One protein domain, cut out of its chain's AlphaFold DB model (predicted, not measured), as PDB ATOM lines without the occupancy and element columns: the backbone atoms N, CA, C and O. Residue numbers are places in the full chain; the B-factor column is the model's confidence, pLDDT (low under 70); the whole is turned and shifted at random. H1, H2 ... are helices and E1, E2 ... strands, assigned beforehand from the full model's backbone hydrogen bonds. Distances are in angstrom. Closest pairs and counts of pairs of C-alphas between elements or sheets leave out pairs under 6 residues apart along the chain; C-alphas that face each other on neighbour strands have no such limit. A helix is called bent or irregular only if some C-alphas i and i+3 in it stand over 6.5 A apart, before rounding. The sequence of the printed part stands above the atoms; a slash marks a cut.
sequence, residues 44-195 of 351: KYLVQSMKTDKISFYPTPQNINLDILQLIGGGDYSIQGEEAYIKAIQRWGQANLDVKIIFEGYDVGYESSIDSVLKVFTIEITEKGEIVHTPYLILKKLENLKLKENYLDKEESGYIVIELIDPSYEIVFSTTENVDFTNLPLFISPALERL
ATOM      1  N   LYS A  44      -4.762  53.706 -58.116       87.31
ATOM      2  CA  LYS A  44      -4.213  53.562 -59.473       87.31
ATOM      3  C   LYS A  44      -3.737  52.152 -59.760       87.31
ATOM      4  O   LYS A  44      -3.890  51.656 -60.875       87.31
ATOM      5  N   TYR A  45      -3.081  51.544 -58.779       84.62
ATOM      6  CA  TYR A  45      -2.522  50.208 -58.899       84.62
ATOM      7  C   TYR A  45      -2.454  49.527 -57.537       84.62
ATOM      8  O   TYR A  45      -2.286  50.168 -56.502       84.62
ATOM      9  N   LEU A  46      -2.546  48.202 -57.573       88.00
ATOM     10  CA  LEU A  46      -2.265  47.318 -56.454       88.00
ATOM     11  C   LEU A  46      -0.947  46.606 -56.750       88.00
ATOM     12  O   LEU A  46      -0.774  46.060 -57.843       88.00
ATOM     13  N   VAL A  47      -0.030  46.597 -55.791       90.44
ATOM     14  CA  VAL A  47       1.255  45.908 -55.928       90.44
ATOM     15  C   VAL A  47       1.511  45.015 -54.724       90.44
ATOM     16  O   VAL A  47       1.212  45.372 -53.589       90.44
ATOM     17  N   GLN A  48       2.085  43.838 -54.971       91.31
ATOM     18  CA  GLN A  48       2.659  43.025 -53.907       91.31
ATOM     19  C   GLN A  48       3.988  43.661 -53.492       91.31
ATOM     20  O   GLN A  48       4.990  43.542 -54.200       91.31
ATOM     21  N   SER A  49       3.978  44.391 -52.380       89.75
ATOM     22  CA  SER A  49       5.121  45.173 -51.905       89.75
ATOM     23  C   SER A  49       6.181  44.310 -51.236       89.75
ATOM     24  O   SER A  49       7.374  44.609 -51.307       89.75
ATOM     25  N   MET A  50       5.760  43.208 -50.616       90.88
ATOM     26  CA  MET A  50       6.658  42.294 -49.932       90.88
ATOM     27  C   MET A  50       6.148  40.861 -50.024       90.88
ATOM     28  O   MET A  50       4.952  40.598 -49.905       90.88
ATOM     29  N   LYS A  51       7.075  39.926 -50.212       94.50
ATOM     30  CA  LYS A  51       6.800  38.495 -50.169       94.50
ATOM     31  C   LYS A  51       7.964  37.775 -49.513       94.50
ATOM     32  O   LYS A  51       9.120  38.094 -49.791       94.50
ATOM     33  N   THR A  52       7.661  36.791 -48.681       93.50
ATOM     34  CA  THR A  52       8.639  35.789 -48.260       93.50
ATOM     35  C   THR A  52       8.275  34.443 -48.861       93.50
ATOM     36  O   THR A  52       7.101  34.131 -49.051       93.50
ATOM     37  N   ASP A  53       9.284  33.620 -49.119       92.38
ATOM     38  CA  ASP A  53       9.065  32.179 -49.220       92.38
ATOM     39  C   ASP A  53       8.856  31.597 -47.807       92.38
ATOM     40  O   ASP A  53       8.626  32.329 -46.839       92.38
ATOM     41  N   LYS A  54       8.965  30.272 -47.666       94.94
ATOM     42  CA  LYS A  54       8.902  29.586 -46.370       94.94
ATOM     43  C   LYS A  54      10.126  29.920 -45.516       94.94
ATOM     44  O   LYS A  54      11.201  29.354 -45.717       94.94
ATOM     45  N   ILE A  55       9.955  30.799 -44.534       95.69
ATOM     46  CA  ILE A  55      10.997  31.158 -43.563       95.69
ATOM     47  C   ILE A  55      10.698  30.558 -42.193       95.69
ATOM     48  O   ILE A  55       9.543  30.449 -41.799       95.69
ATOM     49  N   SER A  56      11.733  30.162 -41.450       95.94
ATOM     50  CA  SER A  56      11.552  29.696 -40.070       95.94
ATOM     51  C   SER A  56      11.115  30.847 -39.168       95.94
ATOM     52  O   SER A  56      11.749  31.903 -39.177       95.94
ATOM     53  N   PHE A  57      10.088  30.620 -38.353       94.88
ATOM     54  CA  PHE A  57       9.598  31.599 -37.391       94.88
ATOM     55  C   PHE A  57      10.031  31.265 -35.968       94.88
ATOM     56  O   PHE A  57       9.975  30.114 -35.533       94.88
ATOM     57  N   TYR A  58      10.431  32.302 -35.235       93.56
ATOM     58  CA  TYR A  58      10.742  32.223 -33.817       93.56
ATOM     59  C   TYR A  58      10.078  33.407 -33.109       93.56
ATOM     60  O   TYR A  58      10.345  34.548 -33.493       93.56
ATOM     61  N   PRO A  59       9.243  33.169 -32.083       93.94
ATOM     62  CA  PRO A  59       8.572  34.248 -31.374       93.94
ATOM     63  C   PRO A  59       9.590  35.120 -30.639       93.94
ATOM     64  O   PRO A  59      10.517  34.612 -29.995       93.94
ATOM     65  N   THR A  60       9.411  36.438 -30.701       93.12
ATOM     66  CA  THR A  60      10.212  37.372 -29.907       93.12
ATOM     67  C   THR A  60       9.782  37.305 -28.435       93.12
ATOM     68  O   THR A  60       8.597  37.103 -28.157       93.12
ATOM     69  N   PRO A  61      10.705  37.485 -27.469       93.00
ATOM     70  CA  PRO A  61      10.366  37.464 -26.043       93.00
ATOM     71  C   PRO A  61       9.218  38.407 -25.667       93.00
ATOM     72  O   PRO A  61       8.401  38.071 -24.824       93.00
ATOM     73  N   GLN A  62       9.133  39.567 -26.325       92.81
ATOM     74  CA  GLN A  62       8.121  40.595 -26.066       92.81
ATOM     75  C   GLN A  62       6.720  40.200 -26.548       92.81
ATOM     76  O   GLN A  62       5.733  40.751 -26.067       92.81
ATOM     77  N   ASN A  63       6.628  39.262 -27.494       93.12
ATOM     78  CA  ASN A  63       5.360  38.789 -28.043       93.12
ATOM     79  C   ASN A  63       4.787  37.604 -27.247       93.12
ATOM     80  O   ASN A  63       3.636  37.229 -27.464       93.12
ATOM     81  N   ILE A  64       5.569  37.024 -26.329       94.50
ATOM     82  CA  ILE A  64       5.145  35.912 -25.478       94.50
ATOM     83  C   ILE A  64       4.448  36.482 -24.246       94.50
ATOM     84  O   ILE A  64       5.083  37.056 -23.366       94.50
ATOM     85  N   ASN A  65       3.131  36.303 -24.184       93.44
ATOM     86  CA  ASN A  65       2.320  36.708 -23.045       93.44
ATOM     87  C   ASN A  65       2.039  35.479 -22.164       93.44
ATOM     88  O   ASN A  65       1.499  34.482 -22.641       93.44
ATOM     89  N   LEU A  66       2.440  35.520 -20.892       93.31
ATOM     90  CA  LEU A  66       2.217  34.409 -19.959       93.31
ATOM     91  C   LEU A  66       0.845  34.476 -19.275       93.31
ATOM     92  O   LEU A  66       0.292  33.428 -18.946       93.31
ATOM     93  N   ASP A  67       0.270  35.671 -19.117       92.06
ATOM     94  CA  ASP A  67      -1.059  35.861 -18.521       92.06
ATOM     95  C   ASP A  67      -2.130  35.122 -19.332       92.06
ATOM     96  O   ASP A  67      -2.979  34.435 -18.771       92.06
ATOM     97  N   ILE A  68      -2.062  35.189 -20.667       93.31
ATOM     98  CA  ILE A  68      -2.994  34.453 -21.534       93.31
ATOM     99  C   ILE A  68      -2.838  32.936 -21.383       93.31
ATOM    100  O   ILE A  68      -3.840  32.227 -21.364       93.31
ATOM    101  N   LEU A  69      -1.612  32.430 -21.203       90.81
ATOM    102  CA  LEU A  69      -1.387  31.005 -20.945       90.81
ATOM    103  C   LEU A  69      -1.967  30.573 -19.595       90.81
ATOM    104  O   LEU A  69      -2.540  29.490 -19.502       90.81
ATOM    105  N   GLN A  70      -1.851  31.414 -18.568       90.69
ATOM    106  CA  GLN A  70      -2.476  31.167 -17.271       90.69
ATOM    107  C   GLN A  70      -4.008  31.150 -17.389       90.69
ATOM    108  O   GLN A  70      -4.660  30.240 -16.873       90.69
ATOM    109  N   LEU A  71      -4.580  32.106 -18.127       88.94
ATOM    110  CA  LEU A  71      -6.027  32.239 -18.328       88.94
ATOM    111  C   LEU A  71      -6.652  31.038 -19.044       88.94
ATOM    112  O   LEU A  71      -7.710  30.572 -18.627       88.94
ATOM    113  N   ILE A  72      -5.992  30.486 -20.066       88.12
ATOM    114  CA  ILE A  72      -6.499  29.307 -20.796       88.12
ATOM    115  C   ILE A  72      -6.293  27.981 -20.044       88.12
ATOM    116  O   ILE A  72      -6.480  26.907 -20.614       88.12
ATOM    117  N   GLY A  73      -5.918  28.034 -18.762       75.81
ATOM    118  CA  GLY A  73      -5.723  26.853 -17.924       75.81
ATOM    119  C   GLY A  73      -4.358  26.190 -18.100       75.81
ATOM    120  O   GLY A  73      -4.201  25.014 -17.778       75.81
ATOM    121  N   GLY A  74      -3.360  26.928 -18.592       76.69
ATOM    122  CA  GLY A  74      -1.988  26.448 -18.741       76.69
ATOM    123  C   GLY A  74      -1.222  26.290 -17.421       76.69
ATOM    124  O   GLY A  74      -0.096  25.798 -17.451       76.69
ATOM    125  N   GLY A  75      -1.804  26.676 -16.285       82.81
ATOM    126  CA  GLY A  75      -1.183  26.648 -14.957       82.81
ATOM    127  C   GLY A  75      -0.689  28.018 -14.496       82.81
ATOM    128  O   GLY A  75      -0.877  29.016 -15.183       82.81
ATOM    129  N   ASP A  76      -0.055  28.065 -13.326       84.19
ATOM    130  CA  ASP A  76       0.402  29.313 -12.706       84.19
ATOM    131  C   ASP A  76       1.905  29.561 -12.914       84.19
ATOM    132  O   ASP A  76       2.706  28.627 -13.032       84.19
ATOM    133  N   TYR A  77       2.308  30.835 -12.888       83.44
ATOM    134  CA  TYR A  77       3.713  31.239 -12.861       83.44
ATOM    135  C   TYR A  77       3.972  32.342 -11.827       83.44
ATOM    136  O   TYR A  77       3.085  33.097 -11.433       83.44
ATOM    137  N   SER A  78       5.220  32.435 -11.365       79.06
ATOM    138  CA  SER A  78       5.686  33.543 -10.525       79.06
ATOM    139  C   SER A  78       6.247  34.655 -11.403       79.06
ATOM    140  O   SER A  78       7.079  34.379 -12.265       79.06
ATOM    141  N   ILE A  79       5.893  35.912 -11.117       74.88
ATOM    142  CA  ILE A  79       6.436  37.105 -11.799       74.88
ATOM    143  C   ILE A  79       7.976  37.115 -11.766       74.88
ATOM    144  O   ILE A  79       8.628  37.503 -12.727       74.88
ATOM    145  N   GLN A  80       8.589  36.619 -10.684       74.94
ATOM    146  CA  GLN A  80      10.054  36.540 -10.571       74.94
ATOM    147  C   GLN A  80      10.685  35.518 -11.536       74.94
ATOM    148  O   GLN A  80      11.888  35.565 -11.759       74.94
ATOM    149  N   GLY A  81       9.892  34.593 -12.086       79.44
ATOM    150  CA  GLY A  81      10.320  33.560 -13.031       79.44
ATOM    151  C   GLY A  81       9.897  33.810 -14.480       79.44
ATOM    152  O   GLY A  81      10.140  32.945 -15.314       79.44
ATOM    153  N   GLU A  82       9.276  34.951 -14.795       88.06
ATOM    154  CA  GLU A  82       8.728  35.260 -16.127       88.06
ATOM    155  C   GLU A  82       9.744  35.015 -17.257       88.06
ATOM    156  O   GLU A  82       9.460  34.302 -18.220       88.06
ATOM    157  N   GLU A  83      10.976  35.505 -17.100       90.56
ATOM    158  CA  GLU A  83      12.035  35.320 -18.097       90.56
ATOM    159  C   GLU A  83      12.395  33.837 -18.312       90.56
ATOM    160  O   GLU A  83      12.675  33.414 -19.438       90.56
ATOM    161  N   ALA A  84      12.367  33.027 -17.248       90.50
ATOM    162  CA  ALA A  84      12.642  31.596 -17.335       90.50
ATOM    163  C   ALA A  84      11.547  30.868 -18.128       90.50
ATOM    164  O   ALA A  84      11.865  30.027 -18.971       90.50
ATOM    165  N   TYR A  85      10.280  31.237 -17.922       92.62
ATOM    166  CA  TYR A  85       9.158  30.701 -18.693       92.62
ATOM    167  C   TYR A  85       9.240  31.095 -20.167       92.62
ATOM    168  O   TYR A  85       9.154  30.220 -21.025       92.62
ATOM    169  N   ILE A  86       9.497  32.367 -20.480       94.31
ATOM    170  CA  ILE A  86       9.648  32.837 -21.867       94.31
ATOM    171  C   ILE A  86      10.744  32.044 -22.595       94.31
ATOM    172  O   ILE A  86      10.533  31.540 -23.702       94.31
ATOM    173  N   LYS A  87      11.907  31.860 -21.955       93.75
ATOM    174  CA  LYS A  87      13.002  31.046 -22.509       93.75
ATOM    175  C   LYS A  87      12.608  29.578 -22.665       93.75
ATOM    176  O   LYS A  87      12.976  28.955 -23.662       93.75
ATOM    177  N   ALA A  88      11.875  29.017 -21.703       93.50
ATOM    178  CA  ALA A  88      11.403  27.640 -21.769       93.50
ATOM    179  C   ALA A  88      10.417  27.430 -22.928       93.50
ATOM    180  O   ALA A  88      10.549  26.438 -23.642       93.50
ATOM    181  N   ILE A  89       9.506  28.379 -23.179       95.12
ATOM    182  CA  ILE A  89       8.575  28.367 -24.320       95.12
ATOM    183  C   ILE A  89       9.347  28.353 -25.637       95.12
ATOM    184  O   ILE A  89       9.140  27.471 -26.472       95.12
ATOM    185  N   GLN A  90      10.292  29.281 -25.809       95.19
ATOM    186  CA  GLN A  90      11.105  29.354 -27.025       95.19
ATOM    187  C   GLN A  90      11.896  28.063 -27.258       95.19
ATOM    188  O   GLN A  90      11.908  27.528 -28.368       95.19
ATOM    189  N   ARG A  91      12.535  27.534 -26.209       94.25
ATOM    190  CA  ARG A  91      13.307  26.288 -26.277       94.25
ATOM    191  C   ARG A  91      12.422  25.098 -26.620       94.25
ATOM    192  O   ARG A  91      12.793  24.289 -27.468       94.25
ATOM    193  N   TRP A  92      11.271  24.988 -25.962       94.31
ATOM    194  CA  TRP A  92      10.314  23.928 -26.231       94.31
ATOM    195  C   TRP A  92       9.842  23.993 -27.687       94.31
ATOM    196  O   TRP A  92       9.893  22.976 -28.375       94.31
ATOM    197  N   GLY A  93       9.491  25.179 -28.193       94.50
ATOM    198  CA  GLY A  93       9.070  25.355 -29.584       94.50
ATOM    199  C   GLY A  93      10.168  24.950 -30.567       94.50
ATOM    200  O   GLY A  93       9.925  24.187 -31.495       94.50
ATOM    201  N   GLN A  94      11.414  25.362 -30.321       93.88
ATOM    202  CA  GLN A  94      12.561  24.988 -31.157       93.88
ATOM    203  C   GLN A  94      12.837  23.479 -31.176       93.88
ATOM    204  O   GLN A  94      13.226  22.939 -32.218       93.88
ATOM    205  N   ALA A  95      12.663  22.805 -30.039       93.56
ATOM    206  CA  ALA A  95      12.910  21.374 -29.911       93.56
ATOM    207  C   ALA A  95      11.796  20.525 -30.544       93.56
ATOM    208  O   ALA A  95      12.098  19.504 -31.158       93.56
ATOM    209  N   ASN A  96      10.536  20.955 -30.422       94.88
ATOM    210  CA  ASN A  96       9.377  20.121 -30.748       94.88
ATOM    211  C   ASN A  96       8.667  20.512 -32.048       94.88
ATOM    212  O   ASN A  96       7.998  19.667 -32.630       94.88
ATOM    213  N   LEU A  97       8.832  21.744 -32.540       96.25
ATOM    214  CA  LEU A  97       8.096  22.253 -33.700       96.25
ATOM    215  C   LEU A  97       9.034  22.752 -34.802       96.25
ATOM    216  O   LEU A  97      10.070  23.372 -34.541       96.25
ATOM    217  N   ASP A  98       8.664  22.502 -36.054       96.75
ATOM    218  CA  ASP A  98       9.123  23.263 -37.211       96.75
ATOM    219  C   ASP A  98       8.002  24.210 -37.650       96.75
ATOM    220  O   ASP A  98       6.964  23.765 -38.134       96.75
ATOM    221  N   VAL A  99       8.205  25.510 -37.434       96.94
ATOM    222  CA  VAL A  99       7.227  26.552 -37.764       96.94
ATOM    223  C   VAL A  99       7.766  27.372 -38.922       96.94
ATOM    224  O   VAL A  99       8.831  27.991 -38.807       96.94
ATOM    225  N   LYS A 100       7.035  27.383 -40.036       97.44
ATOM    226  CA  LYS A 100       7.326  28.204 -41.209       97.44
ATOM    227  C   LYS A 100       6.262  29.273 -41.394       97.44
ATOM    228  O   LYS A 100       5.083  29.025 -41.179       97.44
ATOM    229  N   ILE A 101       6.689  30.452 -41.830       97.38
ATOM    230  CA  ILE A 101       5.802  31.539 -42.237       97.38
ATOM    231  C   ILE A 101       6.035  31.849 -43.707       97.38
ATOM    232  O   ILE A 101       7.177  31.941 -44.159       97.38
ATOM    233  N   ILE A 102       4.935  32.029 -44.428       97.69
ATOM    234  CA  ILE A 102       4.877  32.699 -45.722       97.69
ATOM    235  C   ILE A 102       4.110  33.997 -45.490       97.69
ATOM    236  O   ILE A 102       3.021  33.987 -44.914       97.69
ATOM    237  N   PHE A 103       4.690  35.111 -45.916       97.31
ATOM    238  CA  PHE A 103       4.105  36.434 -45.772       97.31
ATOM    239  C   PHE A 103       3.929  37.085 -47.135       97.31
ATOM    240  O   PHE A 103       4.850  37.076 -47.953       97.31
ATOM    241  N   GLU A 104       2.768  37.696 -47.348       95.81
ATOM    242  CA  GLU A 104       2.461  38.490 -48.530       95.81
ATOM    243  C   GLU A 104       1.865  39.837 -48.104       95.81
ATOM    244  O   GLU A 104       0.802  39.904 -47.489       95.81
ATOM    245  N   GLY A 105       2.574  40.919 -48.418       94.56
ATOM    246  CA  GLY A 105       2.136  42.293 -48.202       94.56
ATOM    247  C   GLY A 105       1.694  42.938 -49.510       94.56
ATOM    248  O   GLY A 105       2.380  42.812 -50.529       94.56
ATOM    249  N   TYR A 106       0.569  43.643 -49.466       92.50
ATOM    250  CA  TYR A 106       0.019  44.384 -50.592       92.50
ATOM    251  C   TYR A 106      -0.130  45.857 -50.239       92.50
ATOM    252  O   TYR A 106      -0.692  46.206 -49.196       92.50
ATOM    253  N   ASP A 107       0.324  46.696 -51.162       91.31
ATOM    254  CA  ASP A 107       0.217  48.143 -51.072       91.31
ATOM    255  C   ASP A 107      -0.615  48.672 -52.243       91.31
ATOM    256  O   ASP A 107      -0.589  48.131 -53.356       91.31
ATOM    257  N   VAL A 108      -1.341  49.751 -51.983       88.69
ATOM    258  CA  VAL A 108      -2.129  50.482 -52.971       88.69
ATOM    259  C   VAL A 108      -1.442  51.795 -53.270       88.69
ATOM    260  O   VAL A 108      -1.129  52.562 -52.364       88.69
ATOM    261  N   GLY A 109      -1.210  52.051 -54.554       86.69
ATOM    262  CA  GLY A 109      -0.711  53.330 -55.027       86.69
ATOM    263  C   GLY A 109      -1.849  54.265 -55.411       86.69
ATOM    264  O   GLY A 109      -2.663  53.928 -56.274       86.69
ATOM    265  N   TYR A 110      -1.842  55.458 -54.831       85.50
ATOM    266  CA  TYR A 110      -2.680  56.597 -55.197       85.50
ATOM    267  C   TYR A 110      -1.854  57.623 -55.998       85.50
ATOM    268  O   TYR A 110      -0.688  57.390 -56.326       85.50
ATOM    269  N   GLU A 111      -2.440  58.769 -56.360       82.88
ATOM    270  CA  GLU A 111      -1.708  59.854 -57.048       82.88
ATOM    271  C   GLU A 111      -0.519  60.381 -56.229       82.88
ATOM    272  O   GLU A 111       0.512  60.746 -56.794       82.88
ATOM    273  N   SER A 112      -0.665  60.437 -54.903       81.50
ATOM    274  CA  SER A 112       0.284  61.127 -54.018       81.50
ATOM    275  C   SER A 112       0.814  60.288 -52.854       81.50
ATOM    276  O   SER A 112       1.768  60.708 -52.197       81.50
ATOM    277  N   SER A 113       0.254  59.099 -52.624       84.69
ATOM    278  CA  SER A 113       0.619  58.203 -51.525       84.69
ATOM    279  C   SER A 113       0.694  56.749 -51.989       84.69
ATOM    280  O   SER A 113       0.176  56.370 -53.041       84.69
ATOM    281  N   ILE A 114       1.385  55.940 -51.191       83.56
ATOM    282  CA  ILE A 114       1.334  54.484 -51.261       83.56
ATOM    283  C   ILE A 114       0.996  54.019 -49.854       83.56
ATOM    284  O   ILE A 114       1.774  54.272 -48.932       83.56
ATOM    285  N   ASP A 115      -0.133  53.338 -49.711       85.25
ATOM    286  CA  ASP A 115      -0.618  52.860 -48.422       85.25
ATOM    287  C   ASP A 115      -0.555  51.339 -48.374       85.25
ATOM    288  O   ASP A 115      -0.896  50.650 -49.338       85.25
ATOM    289  N   SER A 116      -0.103  50.794 -47.245       84.31
ATOM    290  CA  SER A 116      -0.116  49.350 -47.041       84.31
ATOM    291  C   SER A 116      -1.486  48.920 -46.546       84.31
ATOM    292  O   SER A 116      -1.928  49.370 -45.492       84.31
ATOM    293  N   VAL A 117      -2.161  48.066 -47.313       86.88
ATOM    294  CA  VAL A 117      -3.602  47.825 -47.129       86.88
ATOM    295  C   VAL A 117      -3.939  46.411 -46.691       86.88
ATOM    296  O   VAL A 117      -5.001  46.183 -46.119       86.88
ATOM    297  N   LEU A 118      -3.081  45.434 -46.988       92.38
ATOM    298  CA  LEU A 118      -3.384  44.038 -46.704       92.38
ATOM    299  C   LEU A 118      -2.113  43.247 -46.449       92.38
ATOM    300  O   LEU A 118      -1.194  43.223 -47.269       92.38
ATOM    301  N   LYS A 119      -2.103  42.540 -45.326       95.19
ATOM    302  CA  LYS A 119      -1.066  41.588 -44.950       95.19
ATOM    303  C   LYS A 119      -1.692  40.209 -44.860       95.19
ATOM    304  O   LYS A 119      -2.700  40.045 -44.178       95.19
ATOM    305  N   VAL A 120      -1.114  39.230 -45.543       96.56
ATOM    306  CA  VAL A 120      -1.555  37.834 -45.531       96.56
ATOM    307  C   VAL A 120      -0.430  36.975 -44.977       96.56
ATOM    308  O   VAL A 120       0.722  37.099 -45.394       96.56
ATOM    309  N   PHE A 121      -0.774  36.107 -44.035       97.62
ATOM    310  CA  PHE A 121       0.141  35.180 -43.391       97.62
ATOM    311  C   PHE A 121      -0.363  33.755 -43.585       97.62
ATOM    312  O   PHE A 121      -1.534  33.468 -43.336       97.62
ATOM    313  N   THR A 122       0.546  32.864 -43.964       98.00
ATOM    314  CA  THR A 122       0.358  31.414 -43.890       98.00
ATOM    315  C   THR A 122       1.377  30.858 -42.908       98.00
ATOM    316  O   THR A 122       2.584  30.988 -43.123       98.00
ATOM    317  N   ILE A 123       0.890  30.260 -41.825       97.56
ATOM    318  CA  ILE A 123       1.689  29.624 -40.780       97.56
ATOM    319  C   ILE A 123       1.602  28.114 -40.980       97.56
ATOM    320  O   ILE A 123       0.538  27.527 -40.806       97.56
ATOM    321  N   GLU A 124       2.715  27.485 -41.333       97.31
ATOM    322  CA  GLU A 124       2.828  26.030 -41.411       97.31
ATOM    323  C   GLU A 124       3.540  25.523 -40.158       97.31
ATOM    324  O   GLU A 124       4.666  25.926 -39.865       97.31
ATOM    325  N   ILE A 125       2.894  24.638 -39.411       97.31
ATOM    326  CA  ILE A 125       3.412  24.072 -38.167       97.31
ATOM    327  C   ILE A 125       3.503  22.571 -38.369       97.31
ATOM    328  O   ILE A 125       2.543  21.940 -38.802       97.31
ATOM    329  N   THR A 126       4.663  21.992 -38.085       96.50
ATOM    330  CA  THR A 126       4.865  20.542 -38.124       96.50
ATOM    331  C   THR A 126       5.571  20.093 -36.859       96.50
ATOM    332  O   THR A 126       6.582  20.678 -36.463       96.50
ATOM    333  N   GLU A 127       5.069  19.042 -36.225       95.00
ATOM    334  CA  GLU A 127       5.742  18.425 -35.090       95.00
ATOM    335  C   GLU A 127       7.014  17.690 -35.544       95.00
ATOM    336  O   GLU A 127       7.022  16.930 -36.514       95.00
ATOM    337  N   LYS A 128       8.126  17.906 -34.836       93.69
ATOM    338  CA  LYS A 128       9.414  17.232 -35.094       93.69
ATOM    339  C   LYS A 128       9.474  15.814 -34.516       93.69
ATOM    340  O   LYS A 128      10.402  15.067 -34.818       93.69
ATOM    341  N   GLY A 129       8.517  15.462 -33.667       87.19
ATOM    342  CA  GLY A 129       8.391  14.182 -32.983       87.19
ATOM    343  C   GLY A 129       7.021  14.091 -32.320       87.19
ATOM    344  O   GLY A 129       6.225  15.011 -32.440       87.19
ATOM    345  N   GLU A 130       6.747  12.997 -31.621       84.81
ATOM    346  CA  GLU A 130       5.450  12.795 -30.971       84.81
ATOM    347  C   GLU A 130       5.296  13.724 -29.757       84.81
ATOM    348  O   GLU A 130       6.027  13.596 -28.767       84.81
ATOM    349  N   ILE A 131       4.355  14.669 -29.829       86.12
ATOM    350  CA  ILE A 131       4.024  15.557 -28.715       86.12
ATOM    351  C   ILE A 131       2.872  14.944 -27.909       86.12
ATOM    352  O   ILE A 131       1.759  14.769 -28.384       86.12
ATOM    353  N   VAL A 132       3.137  14.631 -26.638       81.62
ATOM    354  CA  VAL A 132       2.163  13.967 -25.745       81.62
ATOM    355  C   VAL A 132       0.993  14.884 -25.355       81.62
ATOM    356  O   VAL A 132      -0.085  14.407 -24.997       81.62
ATOM    357  N   HIS A 133       1.206  16.200 -25.369       84.88
ATOM    358  CA  HIS A 133       0.227  17.192 -24.931       84.88
ATOM    359  C   HIS A 133       0.002  18.250 -26.001       84.88
ATOM    360  O   HIS A 133       0.959  18.894 -26.422       84.88
ATOM    361  N   THR A 134      -1.263  18.464 -26.353       89.75
ATOM    362  CA  THR A 134      -1.723  19.456 -27.327       89.75
ATOM    363  C   THR A 134      -1.179  20.847 -26.987       89.75
ATOM    364  O   THR A 134      -1.511  21.389 -25.927       89.75
ATOM    365  N   PRO A 135      -0.315  21.426 -27.835       94.19
ATOM    366  CA  PRO A 135       0.132  22.793 -27.667       94.19
ATOM    367  C   PRO A 135      -0.919  23.789 -28.157       94.19
ATOM    368  O   PRO A 135      -1.823  23.460 -28.924       94.19
ATOM    369  N   TYR A 136      -0.766  25.033 -27.725       94.75
ATOM    370  CA  TYR A 136      -1.617  26.146 -28.110       94.75
ATOM    371  C   TYR A 136      -0.835  27.085 -29.016       94.75
ATOM    372  O   TYR A 136       0.299  27.456 -28.697       94.75
ATOM    373  N   LEU A 137      -1.446  27.505 -30.118       96.19
ATOM    374  CA  LEU A 137      -1.037  28.695 -30.844       96.19
ATOM    375  C   LEU A 137      -1.795  29.888 -30.280       96.19
ATOM    376  O   LEU A 137      -3.019  29.866 -30.180       96.19
ATOM    377  N   ILE A 138      -1.051  30.931 -29.931       96.81
ATOM    378  CA  ILE A 138      -1.580  32.172 -29.389       96.81
ATOM    379  C   ILE A 138      -1.169  33.307 -30.321       96.81
ATOM    380  O   ILE A 138       0.019  33.556 -30.535       96.81
ATOM    381  N   LEU A 139      -2.161  34.003 -30.867       97.00
ATOM    382  CA  LEU A 139      -2.000  35.149 -31.755       97.00
ATOM    383  C   LEU A 139      -2.718  36.346 -31.140       97.00
ATOM    384  O   LEU A 139      -3.911  36.275 -30.865       97.00
ATOM    385  N   LYS A 140      -2.026  37.467 -30.929       96.62
ATOM    386  CA  LYS A 140      -2.700  38.700 -30.500       96.62
ATOM    387  C   LYS A 140      -3.724  39.114 -31.560       96.62
ATOM    388  O   LYS A 140      -3.407  39.102 -32.745       96.62
ATOM    389  N   LYS A 141      -4.935  39.494 -31.146       95.38
ATOM    390  CA  LYS A 141      -5.972  39.979 -32.062       95.38
ATOM    391  C   LYS A 141      -5.488  41.252 -32.751       95.38
ATOM    392  O   LYS A 141      -5.195  42.242 -32.080       95.38
ATOM    393  N   LEU A 142      -5.403  41.184 -34.075       95.62
ATOM    394  CA  LEU A 142      -4.950  42.277 -34.929       95.62
ATOM    395  C   LEU A 142      -6.136  43.059 -35.504       95.62
ATOM    396  O   LEU A 142      -7.263  42.552 -35.562       95.62
ATOM    397  N   GLU A 143      -5.883  44.278 -35.971       93.69
ATOM    398  CA  GLU A 143      -6.898  45.087 -36.656       93.69
ATOM    399  C   GLU A 143      -7.403  44.409 -37.939       93.69
ATOM    400  O   GLU A 143      -6.628  44.017 -38.810       93.69
ATOM    401  N   ASN A 144      -8.729  44.277 -38.069       92.06
ATOM    402  CA  ASN A 144      -9.384  43.605 -39.200       92.06
ATOM    403  C   ASN A 144      -8.843  42.191 -39.484       92.06
ATOM    404  O   ASN A 144      -8.812  41.746 -40.636       92.06
ATOM    405  N   LEU A 145      -8.428  41.479 -38.432       94.44
ATOM    406  CA  LEU A 145      -7.977  40.098 -38.527       94.44
ATOM    407  C   LEU A 145      -9.090  39.199 -39.083       94.44
ATOM    408  O   LEU A 145     -10.183  39.116 -38.523       94.44
ATOM    409  N   LYS A 146      -8.796  38.506 -40.183       94.44
ATOM    410  CA  LYS A 146      -9.690  37.545 -40.837       94.44
ATOM    411  C   LYS A 146      -8.967  36.222 -41.020       94.44
ATOM    412  O   LYS A 146      -7.962  36.157 -41.726       94.44
ATOM    413  N   LEU A 147      -9.487  35.175 -40.393       95.38
ATOM    414  CA  LEU A 147      -9.045  33.801 -40.603       95.38
ATOM    415  C   LEU A 147      -9.679  33.262 -41.894       95.38
ATOM    416  O   LEU A 147     -10.827  33.574 -42.204       95.38
ATOM    417  N   LYS A 148      -8.923  32.474 -42.665       94.81
ATOM    418  CA  LYS A 148      -9.405  31.876 -43.925       94.81
ATOM    419  C   LYS A 148     -10.568  30.905 -43.700       94.81
ATOM    420  O   LYS A 148     -11.456  30.811 -44.543       94.81
ATOM    421  N   GLU A 149     -10.548  30.193 -42.582       93.06
ATOM    422  CA  GLU A 149     -11.563  29.227 -42.169       93.06
ATOM    423  C   GLU A 149     -11.675  29.197 -40.639       93.06
ATOM    424  O   GLU A 149     -10.969  29.926 -39.944       93.06
ATOM    425  N   ASN A 150     -12.600  28.390 -40.118       90.94
ATOM    426  CA  ASN A 150     -12.770  28.205 -38.681       90.94
ATOM    427  C   ASN A 150     -11.746  27.182 -38.176       90.94
ATOM    428  O   ASN A 150     -11.869  25.995 -38.477       90.94
ATOM    429  N   TYR A 151     -10.778  27.640 -37.384       91.69
ATOM    430  CA  TYR A 151      -9.731  26.794 -36.804       91.69
ATOM    431  C   TYR A 151     -10.067  26.343 -35.375       91.69
ATOM    432  O   TYR A 151      -9.169  26.028 -34.598       91.69
ATOM    433  N   LEU A 152     -11.358  26.334 -35.013       90.06
ATOM    434  CA  LEU A 152     -11.839  26.134 -33.640       90.06
ATOM    435  C   LEU A 152     -11.209  27.132 -32.661       90.06
ATOM    436  O   LEU A 152     -10.962  26.817 -31.494       90.06
ATOM    437  N   ASP A 153     -10.941  28.333 -33.161       90.44
ATOM    438  CA  ASP A 153     -10.296  29.389 -32.417       90.44
ATOM    439  C   ASP A 153     -11.212  29.966 -31.330       90.44
ATOM    440  O   ASP A 153     -12.434  30.057 -31.474       90.44
ATOM    441  N   LYS A 154     -10.601  30.345 -30.208       93.31
ATOM    442  CA  LYS A 154     -11.264  31.016 -29.088       93.31
ATOM    443  C   LYS A 154     -10.627  32.380 -28.893       93.31
ATOM    444  O   LYS A 154      -9.403  32.489 -28.849       93.31
ATOM    445  N   GLU A 155     -11.454  33.408 -28.754       92.81
ATOM    446  CA  GLU A 155     -10.979  34.737 -28.384       92.81
ATOM    447  C   GLU A 155     -10.992  34.883 -26.861       92.81
ATOM    448  O   GLU A 155     -12.050  34.819 -26.241       92.81
ATOM    449  N   GLU A 156      -9.823  35.115 -26.270       91.94
ATOM    450  CA  GLU A 156      -9.643  35.318 -24.833       91.94
ATOM    451  C   GLU A 156      -8.698  36.500 -24.595       91.94
ATOM    452  O   GLU A 156      -7.594  36.555 -25.132       91.94
ATOM    453  N   SER A 157      -9.143  37.488 -23.814       90.88
ATOM    454  CA  SER A 157      -8.350  38.671 -23.422       90.88
ATOM    455  C   SER A 157      -7.594  39.382 -24.563       90.88
ATOM    456  O   SER A 157      -6.489  39.885 -24.366       90.88
ATOM    457  N   GLY A 158      -8.189  39.462 -25.757       93.19
ATOM    458  CA  GLY A 158      -7.566  40.104 -26.923       93.19
ATOM    459  C   GLY A 158      -6.547  39.227 -27.657       93.19
ATOM    460  O   GLY A 158      -5.753  39.740 -28.446       93.19
ATOM    461  N   TYR A 159      -6.575  37.919 -27.422       96.31
ATOM    462  CA  TYR A 159      -5.807  36.911 -28.140       96.31
ATOM    463  C   TYR A 159      -6.740  35.886 -28.779       96.31
ATOM    464  O   TYR A 159      -7.781  35.545 -28.229       96.31
ATOM    465  N   ILE A 160      -6.334  35.387 -29.937       95.94
ATOM    466  CA  ILE A 160      -6.890  34.215 -30.595       95.94
ATOM    467  C   ILE A 160      -6.056  33.010 -30.170       95.94
ATOM    468  O   ILE A 160      -4.831  33.011 -30.321       95.94
ATOM    469  N   VAL A 161      -6.727  31.994 -29.640       96.00
ATOM    470  CA  VAL A 161      -6.118  30.763 -29.141       96.00
ATOM    471  C   VAL A 161      -6.621  29.587 -29.966       96.00
ATOM    472  O   VAL A 161      -7.828  29.385 -30.084       96.00
ATOM    473  N   ILE A 162      -5.690  28.815 -30.525       95.12
ATOM    474  CA  ILE A 162      -5.961  27.630 -31.346       95.12
ATOM    475  C   ILE A 162      -5.256  26.428 -30.715       95.12
ATOM    476  O   ILE A 162      -4.050  26.462 -30.470       95.12
ATOM    477  N   GLU A 163      -6.009  25.364 -30.449       93.94
ATOM    478  CA  GLU A 163      -5.478  24.084 -29.970       93.94
ATOM    479  C   GLU A 163      -4.919  23.282 -31.154       93.94
ATOM    480  O   GLU A 163      -5.635  22.995 -32.111       93.94
ATOM    481  N   LEU A 164      -3.636  22.917 -31.098       92.75
ATOM    482  CA  LEU A 164      -2.949  22.184 -32.163       92.75
ATOM    483  C   LEU A 164      -3.050  20.667 -31.915       92.75
ATOM    484  O   LEU A 164      -2.144  20.049 -31.368       92.75
ATOM    485  N   ILE A 165      -4.192  20.077 -32.265       89.81
ATOM    486  CA  ILE A 165      -4.573  18.665 -32.049       89.81
ATOM    487  C   ILE A 165      -3.872  17.678 -33.015       89.81
ATOM    488  O   ILE A 165      -3.612  16.534 -32.649       89.81
ATOM    489  N   ASP A 166      -3.573  18.109 -34.235       88.44
ATOM    490  CA  ASP A 166      -2.966  17.363 -35.335       88.44
ATOM    491  C   ASP A 166      -1.444  17.610 -35.423       88.44
ATOM    492  O   ASP A 166      -0.951  18.695 -35.119       88.44
ATOM    493  N   PRO A 167      -0.660  16.647 -35.936       85.94
ATOM    494  CA  PRO A 167       0.796  16.793 -36.037       85.94
ATOM    495  C   PRO A 167       1.250  17.826 -37.084       85.94
ATOM    496  O   PRO A 167       2.438  18.156 -37.169       85.94
ATOM    497  N   SER A 168       0.333  18.304 -37.930       91.88
ATOM    498  CA  SER A 168       0.605  19.332 -38.926       91.88
ATOM    499  C   SER A 168      -0.591  20.263 -39.084       91.88
ATOM    500  O   SER A 168      -1.721  19.802 -39.228       91.88
ATOM    501  N   TYR A 169      -0.312  21.564 -39.090       93.88
ATOM    502  CA  TYR A 169      -1.293  22.630 -39.235       93.88
ATOM    503  C   TYR A 169      -0.864  23.628 -40.298       93.88
ATOM    504  O   TYR A 169       0.303  24.012 -40.367       93.88
ATOM    505  N   GLU A 170      -1.833  24.101 -41.071       96.38
ATOM    506  CA  GLU A 170      -1.694  25.265 -41.938       96.38
ATOM    507  C   GLU A 170      -2.751  26.287 -41.517       96.38
ATOM    508  O   GLU A 170      -3.944  26.042 -41.663       96.38
ATOM    509  N   ILE A 171      -2.319  27.421 -40.969       96.62
ATOM    510  CA  ILE A 171      -3.213  28.502 -40.546       96.62
ATOM    511  C   ILE A 171      -2.977  29.699 -41.452       96.62
ATOM    512  O   ILE A 171      -1.890  30.272 -41.482       96.62
ATOM    513  N   VAL A 172      -4.021  30.094 -42.170       97.62
ATOM    514  CA  VAL A 172      -4.012  31.255 -43.060       97.62
ATOM    515  C   VAL A 172      -4.900  32.353 -42.497       97.62
ATOM    516  O   VAL A 172      -6.078  32.118 -42.205       97.62
ATOM    517  N   PHE A 173      -4.351  33.561 -42.395       96.81
ATOM    518  CA  PHE A 173      -5.086  34.748 -41.972       96.81
ATOM    519  C   PHE A 173      -4.607  36.013 -42.680       96.81
ATOM    520  O   PHE A 173      -3.524  36.061 -43.262       96.81
ATOM    521  N   SER A 174      -5.423  37.060 -42.607       96.12
ATOM    522  CA  SER A 174      -5.087  38.390 -43.104       96.12
ATOM    523  C   SER A 174      -5.406  39.484 -42.096       96.12
ATOM    524  O   SER A 174      -6.312  39.316 -41.287       96.12
ATOM    525  N   THR A 175      -4.704  40.608 -42.180       95.38
ATOM    526  CA  THR A 175      -4.869  41.784 -41.315       95.38
ATOM    527  C   THR A 175      -4.593  43.069 -42.100       95.38
ATOM    528  O   THR A 175      -3.925  43.030 -43.139       95.38
ATOM    529  N   THR A 176      -5.107  44.199 -41.612       92.81
ATOM    530  CA  THR A 176      -4.744  45.544 -42.100       92.81
ATOM    531  C   THR A 176      -3.787  46.264 -41.151       92.81
ATOM    532  O   THR A 176      -3.324  47.356 -41.464       92.81
ATOM    533  N   GLU A 177      -3.492  45.677 -39.988       93.56
ATOM    534  CA  GLU A 177      -2.531  46.238 -39.042       93.56
ATOM    535  C   GLU A 177      -1.122  46.256 -39.649       93.56
ATOM    536  O   GLU A 177      -0.737  45.368 -40.417       93.56
ATOM    537  N   ASN A 178      -0.327  47.259 -39.277       91.19
ATOM    538  CA  ASN A 178       1.047  47.396 -39.746       91.19
ATOM    539  C   ASN A 178       1.990  46.396 -39.047       91.19
ATOM    540  O   ASN A 178       2.776  46.755 -38.168       91.19
ATOM    541  N   VAL A 179       1.889  45.128 -39.450       92.75
ATOM    542  CA  VAL A 179       2.724  44.012 -38.995       92.75
ATOM    543  C   VAL A 179       3.303  43.237 -40.181       92.75
ATOM    544  O   VAL A 179       2.720  43.171 -41.265       92.75
ATOM    545  N   ASP A 180       4.462  42.630 -39.967       92.31
ATOM    546  CA  ASP A 180       5.169  41.765 -40.903       92.31
ATOM    547  C   ASP A 180       5.654  40.481 -40.200       92.31
ATOM    548  O   ASP A 180       5.359  40.217 -39.034       92.31
ATOM    549  N   PHE A 181       6.395  39.637 -40.917       91.19
ATOM    550  CA  PHE A 181       6.896  38.367 -40.380       91.19
ATOM    551  C   PHE A 181       7.959  38.515 -39.277       91.19
ATOM    552  O   PHE A 181       8.274  37.529 -38.611       91.19
ATOM    553  N   THR A 182       8.544  39.702 -39.088       91.50
ATOM    554  CA  THR A 182       9.577  39.965 -38.073       91.50
ATOM    555  C   THR A 182       8.989  40.387 -36.734       91.50
ATOM    556  O   THR A 182       9.598  40.135 -35.693       91.50
ATOM    557  N   ASN A 183       7.807  41.010 -36.747       92.38
ATOM    558  CA  ASN A 183       7.154  41.551 -35.556       92.38
ATOM    559  C   ASN A 183       5.785  40.919 -35.256       92.38
ATOM    560  O   ASN A 183       5.125  41.354 -34.313       92.38
ATOM    561  N   LEU A 184       5.380  39.878 -35.994       95.38
ATOM    562  CA  LEU A 184       4.115  39.173 -35.789       95.38
ATOM    563  C   LEU A 184       3.945  38.721 -34.318       95.38
ATOM    564  O   LEU A 184       4.756  37.923 -33.826       95.38
ATOM    565  N   PRO A 185       2.897  39.185 -33.603       96.00
ATOM    566  CA  PRO A 185       2.645  38.843 -32.203       96.00
ATOM    567  C   PRO A 185       1.987  37.466 -32.065       96.00
ATOM    568  O   PRO A 185       0.839  37.336 -31.638       96.00
ATOM    569  N   LEU A 186       2.739  36.438 -32.454       96.75
ATOM    570  CA  LEU A 186       2.352  35.034 -32.434       96.75
ATOM    571  C   LEU A 186       3.384  34.223 -31.656       96.75
ATOM    572  O   LEU A 186       4.588  34.420 -31.818       96.75
ATOM    573  N   PHE A 187       2.926  33.277 -30.845       96.88
ATOM    574  CA  PHE A 187       3.784  32.272 -30.227       96.88
ATOM    575  C   PHE A 187       3.033  30.952 -30.058       96.88
ATOM    576  O   PHE A 187       1.806  30.908 -30.087       96.88
ATOM    577  N   ILE A 188       3.785  29.862 -29.914       96.00
ATOM    578  CA  ILE A 188       3.236  28.521 -29.704       96.00
ATOM    579  C   ILE A 188       3.847  27.968 -28.426       96.00
ATOM    580  O   ILE A 188       5.066  28.030 -28.245       96.00
ATOM    581  N   SER A 189       3.008  27.450 -27.539       95.12
ATOM    582  CA  SER A 189       3.435  26.953 -26.236       95.12
ATOM    583  C   SER A 189       2.554  25.799 -25.766       95.12
ATOM    584  O   SER A 189       1.346  25.826 -25.995       95.12
ATOM    585  N   PRO A 190       3.105  24.811 -25.043       93.81
ATOM    586  CA  PRO A 190       2.306  23.933 -24.210       93.81
ATOM    587  C   PRO A 190       1.817  24.715 -22.980       93.81
ATOM    588  O   PRO A 190       2.203  25.867 -22.752       93.81
ATOM    589  N   ALA A 191       1.015  24.062 -22.144       92.19
ATOM    590  CA  ALA A 191       0.717  24.556 -20.803       92.19
ATOM    591  C   ALA A 191       2.010  24.850 -20.006       92.19
ATOM    592  O   ALA A 191       2.999  24.119 -20.116       92.19
ATOM    593  N   LEU A 192       1.985  25.894 -19.174       91.31
ATOM    594  CA  LEU A 192       3.102  26.348 -18.340       91.31
ATOM    595  C   LEU A 192       3.649  25.236 -17.435       91.31
ATOM    596  O   LEU A 192       4.862  25.104 -17.300       91.31
ATOM    597  N   GLU A 193       2.787  24.377 -16.886       87.94
ATOM    598  CA  GLU A 193       3.196  23.238 -16.041       87.94
ATOM    599  C   GLU A 193       4.034  22.184 -16.784       87.94
ATOM    600  O   GLU A 193       4.708  21.361 -16.165       87.94
ATOM    601  N   ARG A 194       3.978  22.174 -18.122       87.69
ATOM    602  CA  ARG A 194       4.722  21.234 -18.977       87.69
ATOM    603  C   ARG A 194       6.090  21.764 -19.377       87.69
ATOM    604  O   ARG A 194       6.879  21.029 -19.973       87.69
ATOM    605  N   LEU A 195       6.373  23.027 -19.075       88.81
ATOM    606  CA  LEU A 195       7.653  23.634 -19.374       88.81
ATOM    607  C   LEU A 195       8.677  23.207 -18.329       88.81
ATOM    608  O   LEU A 195       8.500  23.393 -17.127       88.81
TER     609      LEU A 195
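This is residues 44 to 195 of the 351 residues of an uncharacterized protein of Archaeon GW2011_AR13 (UniProt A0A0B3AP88). A long, twisted sheet, E1 E2 E3 E7, has one end partly face to face with a smaller sheet, E5 E6 E4 E8; short H1 covers the small sheet's other face and H2 runs beside its edge at E8. The far end of the hairpin E2 and E3, with E1 beside it, reaches past the small sheet and makes the length. The printed part has 152 residues, with two named helices and eight named strands in the order E1 H1 H2 E2 E3 E4 E5 E6 E7 E8; both sheets are antiparallel, in the orders given, and the class is mixed, helices and strands. It is compact by its radius of gyration of the C-alphas, 16.5 A, yet elongated in outline, 55 by 31 by 26 A.

Find C-alpha 97 at (8.096, 22.253, -33.700), where E2 begins; it runs 38.7 A to residue 109. E3, residues 114 to 127, runs 39.8 A. Beside them look for E1, residues 45 to 51, 17.3 A, and E7, residues 168 to 175, 23.2 A. The small sheet has E4, residues 136 to 140; E5, 154 to 156; E6, 159 to 163; and E8, 186 to 189, ending at C-alpha 189 (3.435, 26.953, -26.236). H1 is residues 66 to 74, 9.1 A; H2, residues 79 to 96, starts at C-alpha 79 (6.436, 37.105, -11.799) and spans 25.6 A. Both are irregular: C-alphas 71 and 74 are 7.1 A apart, and 80 and 83 are 7.9 A apart.

In the hairpin E2 and E3, look at N 102 and O 122, within hydrogen-bond range at 2.9 A. Edge strand E1 pairs with E2 through N 47 and O 107, 2.9 A, and edge strand E7 with E3 through N 123 and O 171, 2.8 A. In the small sheet, check N 138 and O 187 for E4 and E8, 2.9 A; N 139 and O 160 for E4 and E6, 2.9 A; and N 154 and O 161 for the hairpin E5 and E6, 2.9 A. H1 is on this sheet at a height of 8.9 A, over E4 and only just not over E6, with 6 of its C-alphas on E4 and 2 on E6; it runs slantwise, at 40 degrees to E4 on the local plane. H2 only grazes each sheet; its closest C-alphas to E8 are those of Ile 89 and Ser 189, 5.7 A. H1 and H2 only just touch, with 3 pairs of C-alphas within 8 A, the closest those of Leu 66 and Glu 82, 7.6 A. O i to N i+4 pairs are within range in 3 of 5 for H1 and 12 of 14 for H2.

The two C-alphas farthest apart, those of Glu 111 and Val 132, lie 55.7 A from each other. The printed part has no cut. The links E1 to H1 and E4 to E5 are long, with 14 and 13 residues. Mean pLDDT of the printed part is 91.8, and no printed residue is under 70.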